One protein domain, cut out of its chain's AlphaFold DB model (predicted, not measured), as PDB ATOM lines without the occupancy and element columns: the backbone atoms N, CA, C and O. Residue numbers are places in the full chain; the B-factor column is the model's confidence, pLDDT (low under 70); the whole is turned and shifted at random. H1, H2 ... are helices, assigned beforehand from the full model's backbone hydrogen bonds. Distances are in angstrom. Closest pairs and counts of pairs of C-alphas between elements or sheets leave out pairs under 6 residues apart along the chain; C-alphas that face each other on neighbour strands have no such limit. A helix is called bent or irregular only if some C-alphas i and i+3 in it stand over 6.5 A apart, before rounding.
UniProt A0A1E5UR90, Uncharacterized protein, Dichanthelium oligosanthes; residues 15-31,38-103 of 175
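AT A GLANCE: This is residues 15 to 31 and 38 to 103 of the 175 residues of an uncharacterized protein of Dichanthelium oligosanthes (UniProt A0A1E5UR90). A small cluster of three helices, with H2 and H3 folded back on each other as a hairpin and H1 packed obliquely on both, sends out a long arm that ends in a short helix, H4, well away from the cluster. The arm, the link of residues 81 to 95, has residues 88 to 94 sticking out, as do residues 98 to 103, while a second long loop, residues 38 to 55, leads into H2. The printed part has 83 residues, with four named helices in the order H1, H2, H3, H4 and no named strand. The class is all helix, though under half of the residues, 39 of 83, are in named elements. The whole is only just compact, close to loose, with a radius of gyration of the C-alphas of 14.2 A and spans of 38 by 27 by 22 A.

IN THESE COORDINATES: H1, residues 15 to 24, begins at C-alpha 15 at (142.779, 189.502, 121.758) and is 14.3 A long from first to last C-alpha. H2, residues 56 to 67, is 16.2 A long and begins at C-alpha 56 at (128.587, 189.659, 113.182). H3, residues 70 to 80, is 15.5 A long. It is irregular, but only just: C-alphas 71 and 74 are 7.0 A apart, and its line is a rough one. H4, residues 96 to 101, is 8.3 A long and ends at C-alpha 101 at (153.014, 168.987, 117.771).

HOW THE PARTS SIT: H1 touches H2 at a steep tilt of 49 degrees, opposite ways; their closest C-alphas are those of Phe 23 and Val 59, 6.0 A apart. H1 touches H3 at a steep tilt of 42 degrees, the same way; their closest C-alphas are those of Val 16 and Leu 76, 6.7 A apart. H2 and H3 form a helical hairpin: they touch at a shallow tilt of 23 degrees, opposite ways, and their closest C-alphas are those of Pro 56 and Glu 80, 5.1 A apart. The helix packing is only just mostly crossed, with 1 of these 3 pairs at a shallow tilt. H4 is apart from H1, H2 and H3. In H1, H2 and H4 every O i to N i+4 pair is within hydrogen-bond range; in H3 it is 5 of 7.

THE WHOLE: The two C-alphas farthest apart are those of Pro 70 and Ala 102, 38.0 A. Residues 32 to 37 are not printed, and C-alphas 31 and 38 are 15.4 A apart across this cut, which falls in the link from H1 to H2. The link from H2 to H3 is tight, with 2 residues, and the link from H3 to H4 is long, with 15. The mean pLDDT of the printed part is 70.2; residues 27 to 31, 38 to 51 and 85 to 103 are under 70, and H4 has a mean of 47.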
ATOM      1  N   GLY A  15     143.684 190.173 120.816       84.06
ATOM      2  CA  GLY A  15     142.779 189.502 121.758       84.06
ATOM      3  C   GLY A  15     141.322 189.512 121.280       84.06
ATOM      4  O   GLY A  15     140.636 188.497 121.398       84.06
ATOM      5  N   VAL A  16     140.889 190.616 120.659       86.25
ATOM      6  CA  VAL A  16     139.584 190.750 119.991       86.25
ATOM      7  C   VAL A  16     139.426 189.676 118.928       86.25
ATOM      8  O   VAL A  16     138.446 188.939 118.957       86.25
ATOM      9  N   LYS A  17     140.419 189.516 118.048       85.06
ATOM     10  CA  LYS A  17     140.388 188.511 116.986       85.06
ATOM     11  C   LYS A  17     140.281 187.087 117.518       85.06
ATOM     12  O   LYS A  17     139.487 186.295 117.011       85.06
ATOM     13  N   VAL A  18     141.056 186.762 118.552       82.25
ATOM     14  CA  VAL A  18     140.977 185.457 119.217       82.25
ATOM     15  C   VAL A  18     139.560 185.234 119.748       82.25
ATOM     16  O   VAL A  18     138.914 184.255 119.378       82.25
ATOM     17  N   MET A  19     139.030 186.173 120.534       85.44
ATOM     18  CA  MET A  19     137.695 186.067 121.128       85.44
ATOM     19  C   MET A  19     136.578 185.992 120.075       85.44
ATOM     20  O   MET A  19     135.653 185.191 120.198       85.44
ATOM     21  N   TRP A  20     136.698 186.771 119.001       86.19
ATOM     22  CA  TRP A  20     135.787 186.765 117.860       86.19
ATOM     23  C   TRP A  20     135.686 185.367 117.243       86.19
ATOM     24  O   TRP A  20     134.589 184.827 117.107       86.19
ATOM     25  N   THR A  21     136.828 184.722 116.973       80.06
ATOM     26  CA  THR A  21     136.846 183.362 116.406       80.06
ATOM     27  C   THR A  21     136.244 182.310 117.338       80.06
ATOM     28  O   THR A  21     135.580 181.388 116.862       80.06
ATOM     29  N   PHE A  22     136.416 182.448 118.658       78.81
ATOM     30  CA  PHE A  22     135.775 181.563 119.635       78.81
ATOM     31  C   PHE A  22     134.249 181.656 119.573       78.81
ATOM     32  O   PHE A  22     133.567 180.628 119.542       78.81
ATOM     33  N   PHE A  23     133.714 182.879 119.523       80.75
ATOM     34  CA  PHE A  23     132.273 183.108 119.481       80.75
ATOM     35  C   PHE A  23     131.653 182.723 118.135       80.75
ATOM     36  O   PHE A  23     130.639 182.027 118.142       80.75
ATOM     37  N   GLU A  24     132.270 183.069 117.000       79.50
ATOM     38  CA  GLU A  24     131.810 182.637 115.667       79.50
ATOM     39  C   GLU A  24     131.701 181.110 115.565       79.50
ATOM     40  O   GLU A  24     130.716 180.549 115.064       79.50
ATOM     41  N   ARG A  25     132.714 180.416 116.088       75.00
ATOM     42  CA  ARG A  25     132.769 178.954 116.065       75.00
ATOM     43  C   ARG A  25     131.949 178.316 117.188       75.00
ATOM     44  O   ARG A  25     131.793 177.102 117.179       75.00
ATOM     45  N   ARG A  26     131.381 179.108 118.113       75.12
ATOM     46  CA  ARG A  26     130.666 178.660 119.325       75.12
ATOM     47  C   ARG A  26     131.426 177.555 120.071       75.12
ATOM     48  O   ARG A  26     130.834 176.594 120.566       75.12
ATOM     49  N   ILE A  27     132.749 177.701 120.135       65.00
ATOM     50  CA  ILE A  27     133.629 176.756 120.817       65.00
ATOM     51  C   ILE A  27     133.538 177.049 122.308       65.00
ATOM     52  O   ILE A  27     133.838 178.158 122.746       65.00
ATOM     53  N   GLN A  28     133.133 176.053 123.091       67.56
ATOM     54  CA  GLN A  28     133.204 176.138 124.544       67.56
ATOM     55  C   GLN A  28     134.665 175.970 124.975       67.56
ATOM     56  O   GLN A  28     135.227 174.890 124.765       67.56
ATOM     57  N   PRO A  29     135.292 176.989 125.590       61.69
ATOM     58  CA  PRO A  29     136.706 176.921 125.961       61.69
ATOM     59  C   PRO A  29     137.006 175.819 126.985       61.69
ATOM     60  O   PRO A  29     138.133 175.347 127.059       61.69
ATOM     61  N   LEU A  30     135.997 175.425 127.769       62.34
ATOM     62  CA  LEU A  30     136.124 174.515 128.911       62.34
ATOM     63  C   LEU A  30     135.565 173.108 128.660       62.34
ATOM     64  O   LEU A  30     135.572 172.281 129.566       62.34
ATOM     65  N   MET A  31     135.063 172.822 127.459       62.72
ATOM     66  CA  MET A  31     134.618 171.468 127.124       62.72
ATOM     67  C   MET A  31     135.820 170.612 126.726       62.72
ATOM     68  O   MET A  31     136.709 171.088 126.021       62.72
ATOM     69  N   TYR A  38     142.546 174.243 115.997       59.03
ATOM     70  CA  TYR A  38     143.005 174.515 114.628       59.03
ATOM     71  C   TYR A  38     142.463 173.503 113.601       59.03
ATOM     72  O   TYR A  38     142.495 173.780 112.407       59.03
ATOM     73  N   ARG A  39     141.939 172.356 114.056       61.25
ATOM     74  CA  ARG A  39     141.326 171.311 113.220       61.25
ATOM     75  C   ARG A  39     139.837 171.526 112.958       61.25
ATOM     76  O   ARG A  39     139.225 170.688 112.312       61.25
ATOM     77  N   TYR A  40     139.267 172.633 113.430       59.31
ATOM     78  CA  TYR A  40     137.890 172.993 113.113       59.31
ATOM     79  C   TYR A  40     137.772 173.321 111.628       59.31
ATOM     80  O   TYR A  40     138.261 174.362 111.172       59.31
ATOM     81  N   THR A  41     137.158 172.421 110.868       55.75
ATOM     82  CA  THR A  41     137.122 172.513 109.407       55.75
ATOM     83  C   THR A  41     135.916 173.289 108.896       55.75
ATOM     84  O   THR A  41     136.035 173.929 107.854       55.75
ATOM     85  N   SER A  42     134.770 173.287 109.595       59.66
ATOM     86  CA  SER A  42     133.559 173.953 109.090       59.66
ATOM     87  C   SER A  42     132.384 173.998 110.085       59.66
ATOM     88  O   SER A  42     132.472 173.543 111.223       59.66
ATOM     89  N   VAL A  43     131.254 174.535 109.609       60.25
ATOM     90  CA  VAL A  43     129.932 174.563 110.262       60.25
ATOM     91  C   VAL A  43     129.433 173.168 110.673       60.25
ATOM     92  O   VAL A  43     128.657 173.083 111.622       60.25
ATOM     93  N   GLY A  44     129.892 172.108 109.997       58.75
ATOM     94  CA  GLY A  44     129.492 170.718 110.239       58.75
ATOM     95  C   GLY A  44     130.360 169.950 111.240       58.75
ATOM     96  O   GLY A  44     130.259 168.728 111.295       58.75
ATOM     97  N   ASP A  45     131.240 170.619 111.990       65.56
ATOM     98  CA  ASP A  45     132.063 169.948 113.000       65.56
ATOM     99  C   ASP A  45     131.180 169.391 114.144       65.56
ATOM    100  O   ASP A  45     130.445 170.164 114.768       65.56
ATOM    101  N   PRO A  46     131.248 168.081 114.464       63.09
ATOM    102  CA  PRO A  46     130.500 167.477 115.572       63.09
ATOM    103  C   PRO A  46     130.807 168.098 116.940       63.09
ATOM    104  O   PRO A  46     130.004 167.999 117.863       63.09
ATOM    105  N   MET A  47     131.964 168.752 117.083       61.56
ATOM    106  CA  MET A  47     132.360 169.473 118.295       61.56
ATOM    107  C   MET A  47     131.701 170.851 118.412       61.56
ATOM    108  O   MET A  47     132.046 171.625 119.312       61.56
ATOM    109  N   ARG A  48     130.802 171.220 117.491       65.00
ATOM    110  CA  ARG A  48     130.099 172.504 117.523       65.00
ATOM    111  C   ARG A  48     128.866 172.400 118.384       65.00
ATOM    112  O   ARG A  48     127.963 171.622 118.115       65.00
ATOM    113  N   MET A  49     128.804 173.259 119.399       65.94
ATOM    114  CA  MET A  49     127.658 173.315 120.309       65.94
ATOM    115  C   MET A  49     126.356 173.712 119.608       65.94
ATOM    116  O   MET A  49     125.276 173.439 120.121       65.94
ATOM    117  N   SER A  50     126.441 174.402 118.470       67.88
ATOM    118  CA  SER A  50     125.290 174.679 117.619       67.88
ATOM    119  C   SER A  50     125.737 174.899 116.170       67.88
ATOM    120  O   SER A  50     126.733 175.596 115.945       67.88
ATOM    121  N   PRO A  51     125.008 174.346 115.185       63.84
ATOM    122  CA  PRO A  51     125.274 174.581 113.767       63.84
ATOM    123  C   PRO A  51     124.939 176.020 113.335       63.84
ATOM    124  O   PRO A  51     125.431 176.487 112.308       63.84
ATOM    125  N   GLU A  52     124.154 176.752 114.128       71.44
ATOM    126  CA  GLU A  52     123.682 178.095 113.806       71.44
ATOM    127  C   GLU A  52     124.815 179.135 113.858       71.44
ATOM    128  O   GLU A  52     125.470 179.360 114.887       71.44
ATOM    129  N   VAL A  53     125.040 179.788 112.718       73.62
ATOM    130  CA  VAL A  53     126.022 180.863 112.561       73.62
ATOM    131  C   VAL A  53     125.502 182.113 113.266       73.62
ATOM    132  O   VAL A  53     124.373 182.528 113.037       73.62
ATOM    133  N   LEU A  54     126.317 182.692 114.151       79.56
ATOM    134  CA  LEU A  54     125.996 183.978 114.768       79.56
ATOM    135  C   LEU A  54     126.197 185.099 113.758       79.56
ATOM    136  O   LEU A  54     127.165 185.085 112.994       79.56
ATOM    137  N   THR A  55     125.320 186.093 113.804       85.75
ATOM    138  CA  THR A  55     125.516 187.315 113.029       85.75
ATOM    139  C   THR A  55     126.724 188.095 113.574       85.75
ATOM    140  O   THR A  55     127.000 188.046 114.780       85.75
ATOM    141  N   PRO A  56     127.452 188.849 112.731       83.75
ATOM    142  CA  PRO A  56     128.587 189.659 113.182       83.75
ATOM    143  C   PRO A  56     128.243 190.607 114.342       83.75
ATOM    144  O   PRO A  56     129.031 190.740 115.276       83.75
ATOM    145  N   GLY A  57     127.038 191.190 114.350       86.81
ATOM    146  CA  GLY A  57     126.568 192.055 115.439       86.81
ATOM    147  C   GLY A  57     126.379 191.320 116.775       86.81
ATOM    148  O   GLY A  57     126.702 191.850 117.843       86.81
ATOM    149  N   GLU A  58     125.929 190.064 116.755       87.75
ATOM    150  CA  GLU A  58     125.845 189.238 117.967       87.75
ATOM    151  C   GLU A  58     127.229 188.850 118.491       87.75
ATOM    152  O   GLU A  58     127.466 188.892 119.702       87.75
ATOM    153  N   VAL A  59     128.154 188.491 117.595       87.00
ATOM    154  CA  VAL A  59     129.545 188.188 117.960       87.00
ATOM    155  C   VAL A  59     130.197 189.421 118.581       87.00
ATOM    156  O   VAL A  59     130.750 189.327 119.677       87.00
ATOM    157  N   ARG A  60     130.037 190.592 117.954       88.31
ATOM    158  CA  ARG A  60     130.470 191.892 118.477       88.31
ATOM    159  C   ARG A  60     129.950 192.139 119.888       88.31
ATOM    160  O   ARG A  60     130.740 192.412 120.788       88.31
ATOM    161  N   THR A  61     128.646 191.971 120.100       89.56
ATOM    162  CA  THR A  61     128.006 192.169 121.411       89.56
ATOM    163  C   THR A  61     128.627 191.277 122.492       89.56
ATOM    164  O   THR A  61     128.876 191.724 123.612       89.56
ATOM    165  N   ARG A  62     128.931 190.016 122.160       88.38
ATOM    166  CA  ARG A  62     129.532 189.055 123.099       88.38
ATOM    167  C   ARG A  62     131.003 189.341 123.379       88.38
ATOM    168  O   ARG A  62     131.418 189.285 124.533       88.38
ATOM    169  N   VAL A  63     131.782 189.673 122.353       87.31
ATOM    170  CA  VAL A  63     133.196 190.044 122.510       87.31
ATOM    171  C   VAL A  63     133.320 191.322 123.346       87.31
ATOM    172  O   VAL A  63     134.127 191.365 124.276       87.31
ATOM    173  N   TRP A  64     132.465 192.320 123.089       88.25
ATOM    174  CA  TRP A  64     132.392 193.551 123.879       88.25
ATOM    175  C   TRP A  64     132.134 193.273 125.363       88.25
ATOM    176  O   TRP A  64     132.812 193.831 126.226       88.25
ATOM    177  N   ALA A  65     131.212 192.353 125.672       88.06
ATOM    178  CA  ALA A  65     130.889 191.979 127.048       88.06
ATOM    179  C   ALA A  65     132.079 191.380 127.823       88.06
ATOM    180  O   ALA A  65     132.118 191.494 129.050       88.06
ATOM    181  N   VAL A  66     133.040 190.756 127.126       85.50
ATOM    182  CA  VAL A  66     134.237 190.150 127.732       85.50
ATOM    183  C   VAL A  66     135.369 191.161 127.873       85.50
ATOM    184  O   VAL A  66     135.982 191.247 128.933       85.50
ATOM    185  N   ILE A  67     135.655 191.914 126.812       83.62
ATOM    186  CA  ILE A  67     136.833 192.782 126.753       83.62
ATOM    187  C   ILE A  67     136.597 194.086 127.520       83.62
ATOM    188  O   ILE A  67     137.496 194.521 128.228       83.62
ATOM    189  N   LYS A  68     135.391 194.675 127.446       82.25
ATOM    190  CA  LYS A  68     134.986 195.907 128.160       82.25
ATOM    191  C   LYS A  68     135.982 197.079 128.061       82.25
ATOM    192  O   LYS A  68     136.000 197.938 128.939       82.25
ATOM    193  N   ARG A  69     136.809 197.123 127.013       81.38
ATOM    194  CA  ARG A  69     137.827 198.158 126.796       81.38
ATOM    195  C   ARG A  69     137.464 199.003 125.585       81.38
ATOM    196  O   ARG A  69     137.270 198.444 124.506       81.38
ATOM    197  N   PRO A  70     137.377 200.332 125.728       76.50
ATOM    198  CA  PRO A  70     136.968 201.195 124.629       76.50
ATOM    199  C   PRO A  70     138.031 201.297 123.525       76.50
ATOM    200  O   PRO A  70     137.672 201.575 122.384       76.50
ATOM    201  N   GLU A  71     139.306 201.023 123.823       82.12
ATOM    202  CA  GLU A  71     140.395 201.048 122.831       82.12
ATOM    203  C   GLU A  71     140.239 199.957 121.757       82.12
ATOM    204  O   GLU A  71     140.665 200.130 120.617       82.12
ATOM    205  N   ASP A  72     139.576 198.854 122.106       83.50
ATOM    206  CA  ASP A  72     139.376 197.696 121.235       83.50
ATOM    207  C   ASP A  72     138.177 197.867 120.274       83.50
ATOM    208  O   ASP A  72     137.972 197.040 119.382       83.50
ATOM    209  N   ASN A  73     137.405 198.959 120.396       83.25
ATOM    210  CA  ASN A  73     136.232 199.234 119.551       83.25
ATOM    211  C   ASN A  73     136.569 199.310 118.062       83.25
ATOM    212  O   ASN A  73     135.827 198.789 117.236       83.25
ATOM    213  N   GLN A  74     137.699 199.929 117.711       84.12
ATOM    214  CA  GLN A  74     138.102 200.049 116.308       84.12
ATOM    215  C   GLN A  74     138.364 198.679 115.676       84.12
ATOM    216  O   GLN A  74     138.043 198.464 114.509       84.12
ATOM    217  N   ASP A  75     138.940 197.749 116.438       83.62
ATOM    218  CA  ASP A  75     139.192 196.387 115.970       83.62
ATOM    219  C   ASP A  75     137.875 195.605 115.866       83.62
ATOM    220  O   ASP A  75     137.625 194.902 114.886       83.62
ATOM    221  N   LEU A  76     136.974 195.816 116.825       84.88
ATOM    222  CA  LEU A  76     135.646 195.214 116.856       84.88
ATOM    223  C   LEU A  76     134.768 195.640 115.667       84.88
ATOM    224  O   LEU A  76     134.132 194.800 115.033       84.88
ATOM    225  N   ASP A  77     134.789 196.927 115.322       86.88
ATOM    226  CA  ASP A  77     134.055 197.480 114.182       86.88
ATOM    227  C   ASP A  77     134.634 196.991 112.843       86.88
ATOM    228  O   ASP A  77     133.890 196.710 111.902       86.88
ATOM    229  N   ARG A  78     135.964 196.834 112.740       86.19
ATOM    230  CA  ARG A  78     136.601 196.217 111.560       86.19
ATOM    231  C   ARG A  78     136.160 194.768 111.386       86.19
ATOM    232  O   ARG A  78     135.913 194.338 110.260       86.19
ATOM    233  N   HIS A  79     136.059 194.023 112.484       84.75
ATOM    234  CA  HIS A  79     135.574 192.647 112.489       84.75
ATOM    235  C   HIS A  79     134.104 192.541 112.069       84.75
ATOM    236  O   HIS A  79     133.779 191.715 111.218       84.75
ATOM    237  N   GLU A  80     133.240 193.419 112.578       85.62
ATOM    238  CA  GLU A  80     131.826 193.465 112.192       85.62
ATOM    239  C   GLU A  80     131.632 193.766 110.700       85.62
ATOM    240  O   GLU A  80     130.799 193.143 110.047       85.62
ATOM    241  N   ARG A  81     132.452 194.661 110.131       86.44
ATOM    242  CA  ARG A  81     132.429 195.006 108.697       86.44
ATOM    243  C   ARG A  81     133.121 193.978 107.795       86.44
ATOM    244  O   ARG A  81     133.232 194.211 106.594       86.44
ATOM    245  N   GLY A  82     133.658 192.887 108.349       80.94
ATOM    246  CA  GLY A  82     134.438 191.899 107.592       80.94
ATOM    247  C   GLY A  82     135.780 192.424 107.059       80.94
ATOM    248  O   GLY A  82     136.408 191.781 106.224       80.94
ATOM    249  N   GLN A  83     136.235 193.582 107.544       79.06
ATOM    250  CA  GLN A  83     137.483 194.246 107.147       79.06
ATOM    251  C   GLN A  83     138.676 193.822 108.013       79.06
ATOM    252  O   GLN A  83     139.799 194.283 107.803       79.06
ATOM    253  N   ALA A  84     138.450 192.971 109.015       72.38
ATOM    254  CA  ALA A  84     139.513 192.494 109.879       72.38
ATOM    255  C   ALA A  84     140.562 191.714 109.065       72.38
ATOM    256  O   ALA A  84     140.201 190.739 108.397       72.38
ATOM    257  N   PRO A  85     141.859 192.065 109.163       64.69
ATOM    258  CA  PRO A  85     142.918 191.391 108.421       64.69
ATOM    259  C   PRO A  85     142.899 189.899 108.732       64.69
ATOM    260  O   PRO A  85     143.175 189.505 109.865       64.69
ATOM    261  N   TYR A  86     142.529 189.039 107.783       57.41
ATOM    262  CA  TYR A  86     142.709 187.602 107.967       57.41
ATOM    263  C   TYR A  86     144.212 187.350 108.090       57.41
ATOM    264  O   TYR A  86     144.941 187.711 107.167       57.41
ATOM    265  N   PRO A  87     144.709 186.770 109.200       53.81
ATOM    266  CA  PRO A  87     146.109 186.406 109.263       53.81
ATOM    267  C   PRO A  87     146.360 185.459 108.095       53.81
ATOM    268  O   PRO A  87     145.689 184.431 107.961       53.81
ATOM    269  N   ALA A  88     147.279 185.853 107.218       45.09
ATOM    270  CA  ALA A  88     147.736 185.060 106.092       45.09
ATOM    271  C   ALA A  88     148.482 183.828 106.627       45.09
ATOM    272  O   ALA A  88     149.705 183.763 106.658       45.09
ATOM    273  N   ALA A  89     147.735 182.854 107.134       43.84
ATOM    274  CA  ALA A  89     148.261 181.630 107.714       43.84
ATOM    275  C   ALA A  89     147.324 180.464 107.387       43.84
ATOM    276  O   ALA A  89     146.812 179.764 108.253       43.84
ATOM    277  N   ARG A  90     147.103 180.261 106.086       45.75
ATOM    278  CA  ARG A  90     146.908 178.917 105.520       45.75
ATOM    279  C   ARG A  90     148.094 178.500 104.643       45.75
ATOM    280  O   ARG A  90     147.978 177.581 103.845       45.75
ATOM    281  N   HIS A  91     149.240 179.169 104.775       38.50
ATOM    282  CA  HIS A  91     150.471 178.701 104.150       38.50
ATOM    283  C   HIS A  91     151.173 177.734 105.095       38.50
ATOM    284  O   HIS A  91     151.522 178.103 106.215       38.50
ATOM    285  N   ALA A  92     151.422 176.521 104.601       44.59
ATOM    286  CA  ALA A  92     152.091 175.404 105.272       44.59
ATOM    287  C   ALA A  92     153.413 175.754 105.996       44.59
ATOM    288  O   ALA A  92     153.886 174.983 106.821       44.59
ATOM    289  N   LYS A  93     154.008 176.921 105.714       44.50
ATOM    290  CA  LYS A  93     155.242 177.415 106.344       44.50
ATOM    291  C   LYS A  93     155.029 178.044 107.730       44.50
ATOM    292  O   LYS A  93     155.969 178.088 108.509       44.50
ATOM    293  N   ASN A  94     153.807 178.484 108.043       44.72
ATOM    294  CA  ASN A  94     153.419 179.066 109.334       44.72
ATOM    295  C   ASN A  94     152.308 178.244 109.999       44.72
ATOM    296  O   ASN A  94     151.448 178.811 110.670       44.72
ATOM    297  N   ASP A  95     152.275 176.927 109.770       45.34
ATOM    298  CA  ASP A  95     151.310 176.063 110.440       45.34
ATOM    299  C   ASP A  95     151.692 175.937 111.927       45.34
ATOM    300  O   ASP A  95     152.705 175.303 112.256       45.34
ATOM    301  N   PRO A  96     150.918 176.524 112.862       48.50
ATOM    302  CA  PRO A  96     151.180 176.342 114.280       48.50
ATOM    303  C   PRO A  96     151.039 174.869 114.687       48.50
ATOM    304  O   PRO A  96     151.581 174.493 115.721       48.50
ATOM    305  N   ALA A  97     150.374 174.014 113.896       46.59
ATOM    306  CA  ALA A  97     150.266 172.587 114.177       46.59
ATOM    307  C   ALA A  97     151.624 171.877 114.130       46.59
ATOM    308  O   ALA A  97     151.860 171.002 114.961       46.59
ATOM    309  N   THR A  98     152.538 172.276 113.240       46.34
ATOM    310  CA  THR A  98     153.874 171.660 113.129       46.34
ATOM    311  C   THR A  98     154.756 172.013 114.330       46.34
ATOM    312  O   THR A  98     155.470 171.158 114.848       46.34
ATOM    313  N   LEU A  99     154.652 173.244 114.844       46.59
ATOM    314  CA  LEU A  99     155.422 173.709 116.008       46.59
ATOM    315  C   LEU A  99     154.785 173.322 117.355       46.59
ATOM    316  O   LEU A  99     155.503 173.096 118.329       46.59
ATOM    317  N   LEU A 100     153.454 173.205 117.427       47.97
ATOM    318  CA  LEU A 100     152.735 172.763 118.630       47.97
ATOM    319  C   LEU A 100     152.722 171.234 118.784       47.97
ATOM    320  O   LEU A 100     152.666 170.754 119.918       47.97
ATOM    321  N   ARG A 101     152.849 170.454 117.695       46.56
ATOM    322  CA  ARG A 101     153.014 168.987 117.771       46.56
ATOM    323  C   ARG A 101     154.247 168.578 118.573       46.56
ATOM    324  O   ARG A 101     154.199 167.563 119.253       46.56
ATOM    325  N   ALA A 102     155.315 169.374 118.531       45.50
ATOM    326  CA  ALA A 102     156.557 169.077 119.242       45.50
ATOM    327  C   ALA A 102     156.459 169.259 120.772       45.50
ATOM    328  O   ALA A 102     157.380 168.870 121.482       45.50
ATOM    329  N   LYS A 103     155.370 169.850 121.300       46.03
ATOM    330  CA  LYS A 103     155.219 170.147 122.739       46.03
ATOM    331  C   LYS A 103     153.884 169.756 123.368       46.03
ATOM    332  O   LYS A 103     153.721 169.937 124.570       46.03
TER     333      LYS A 103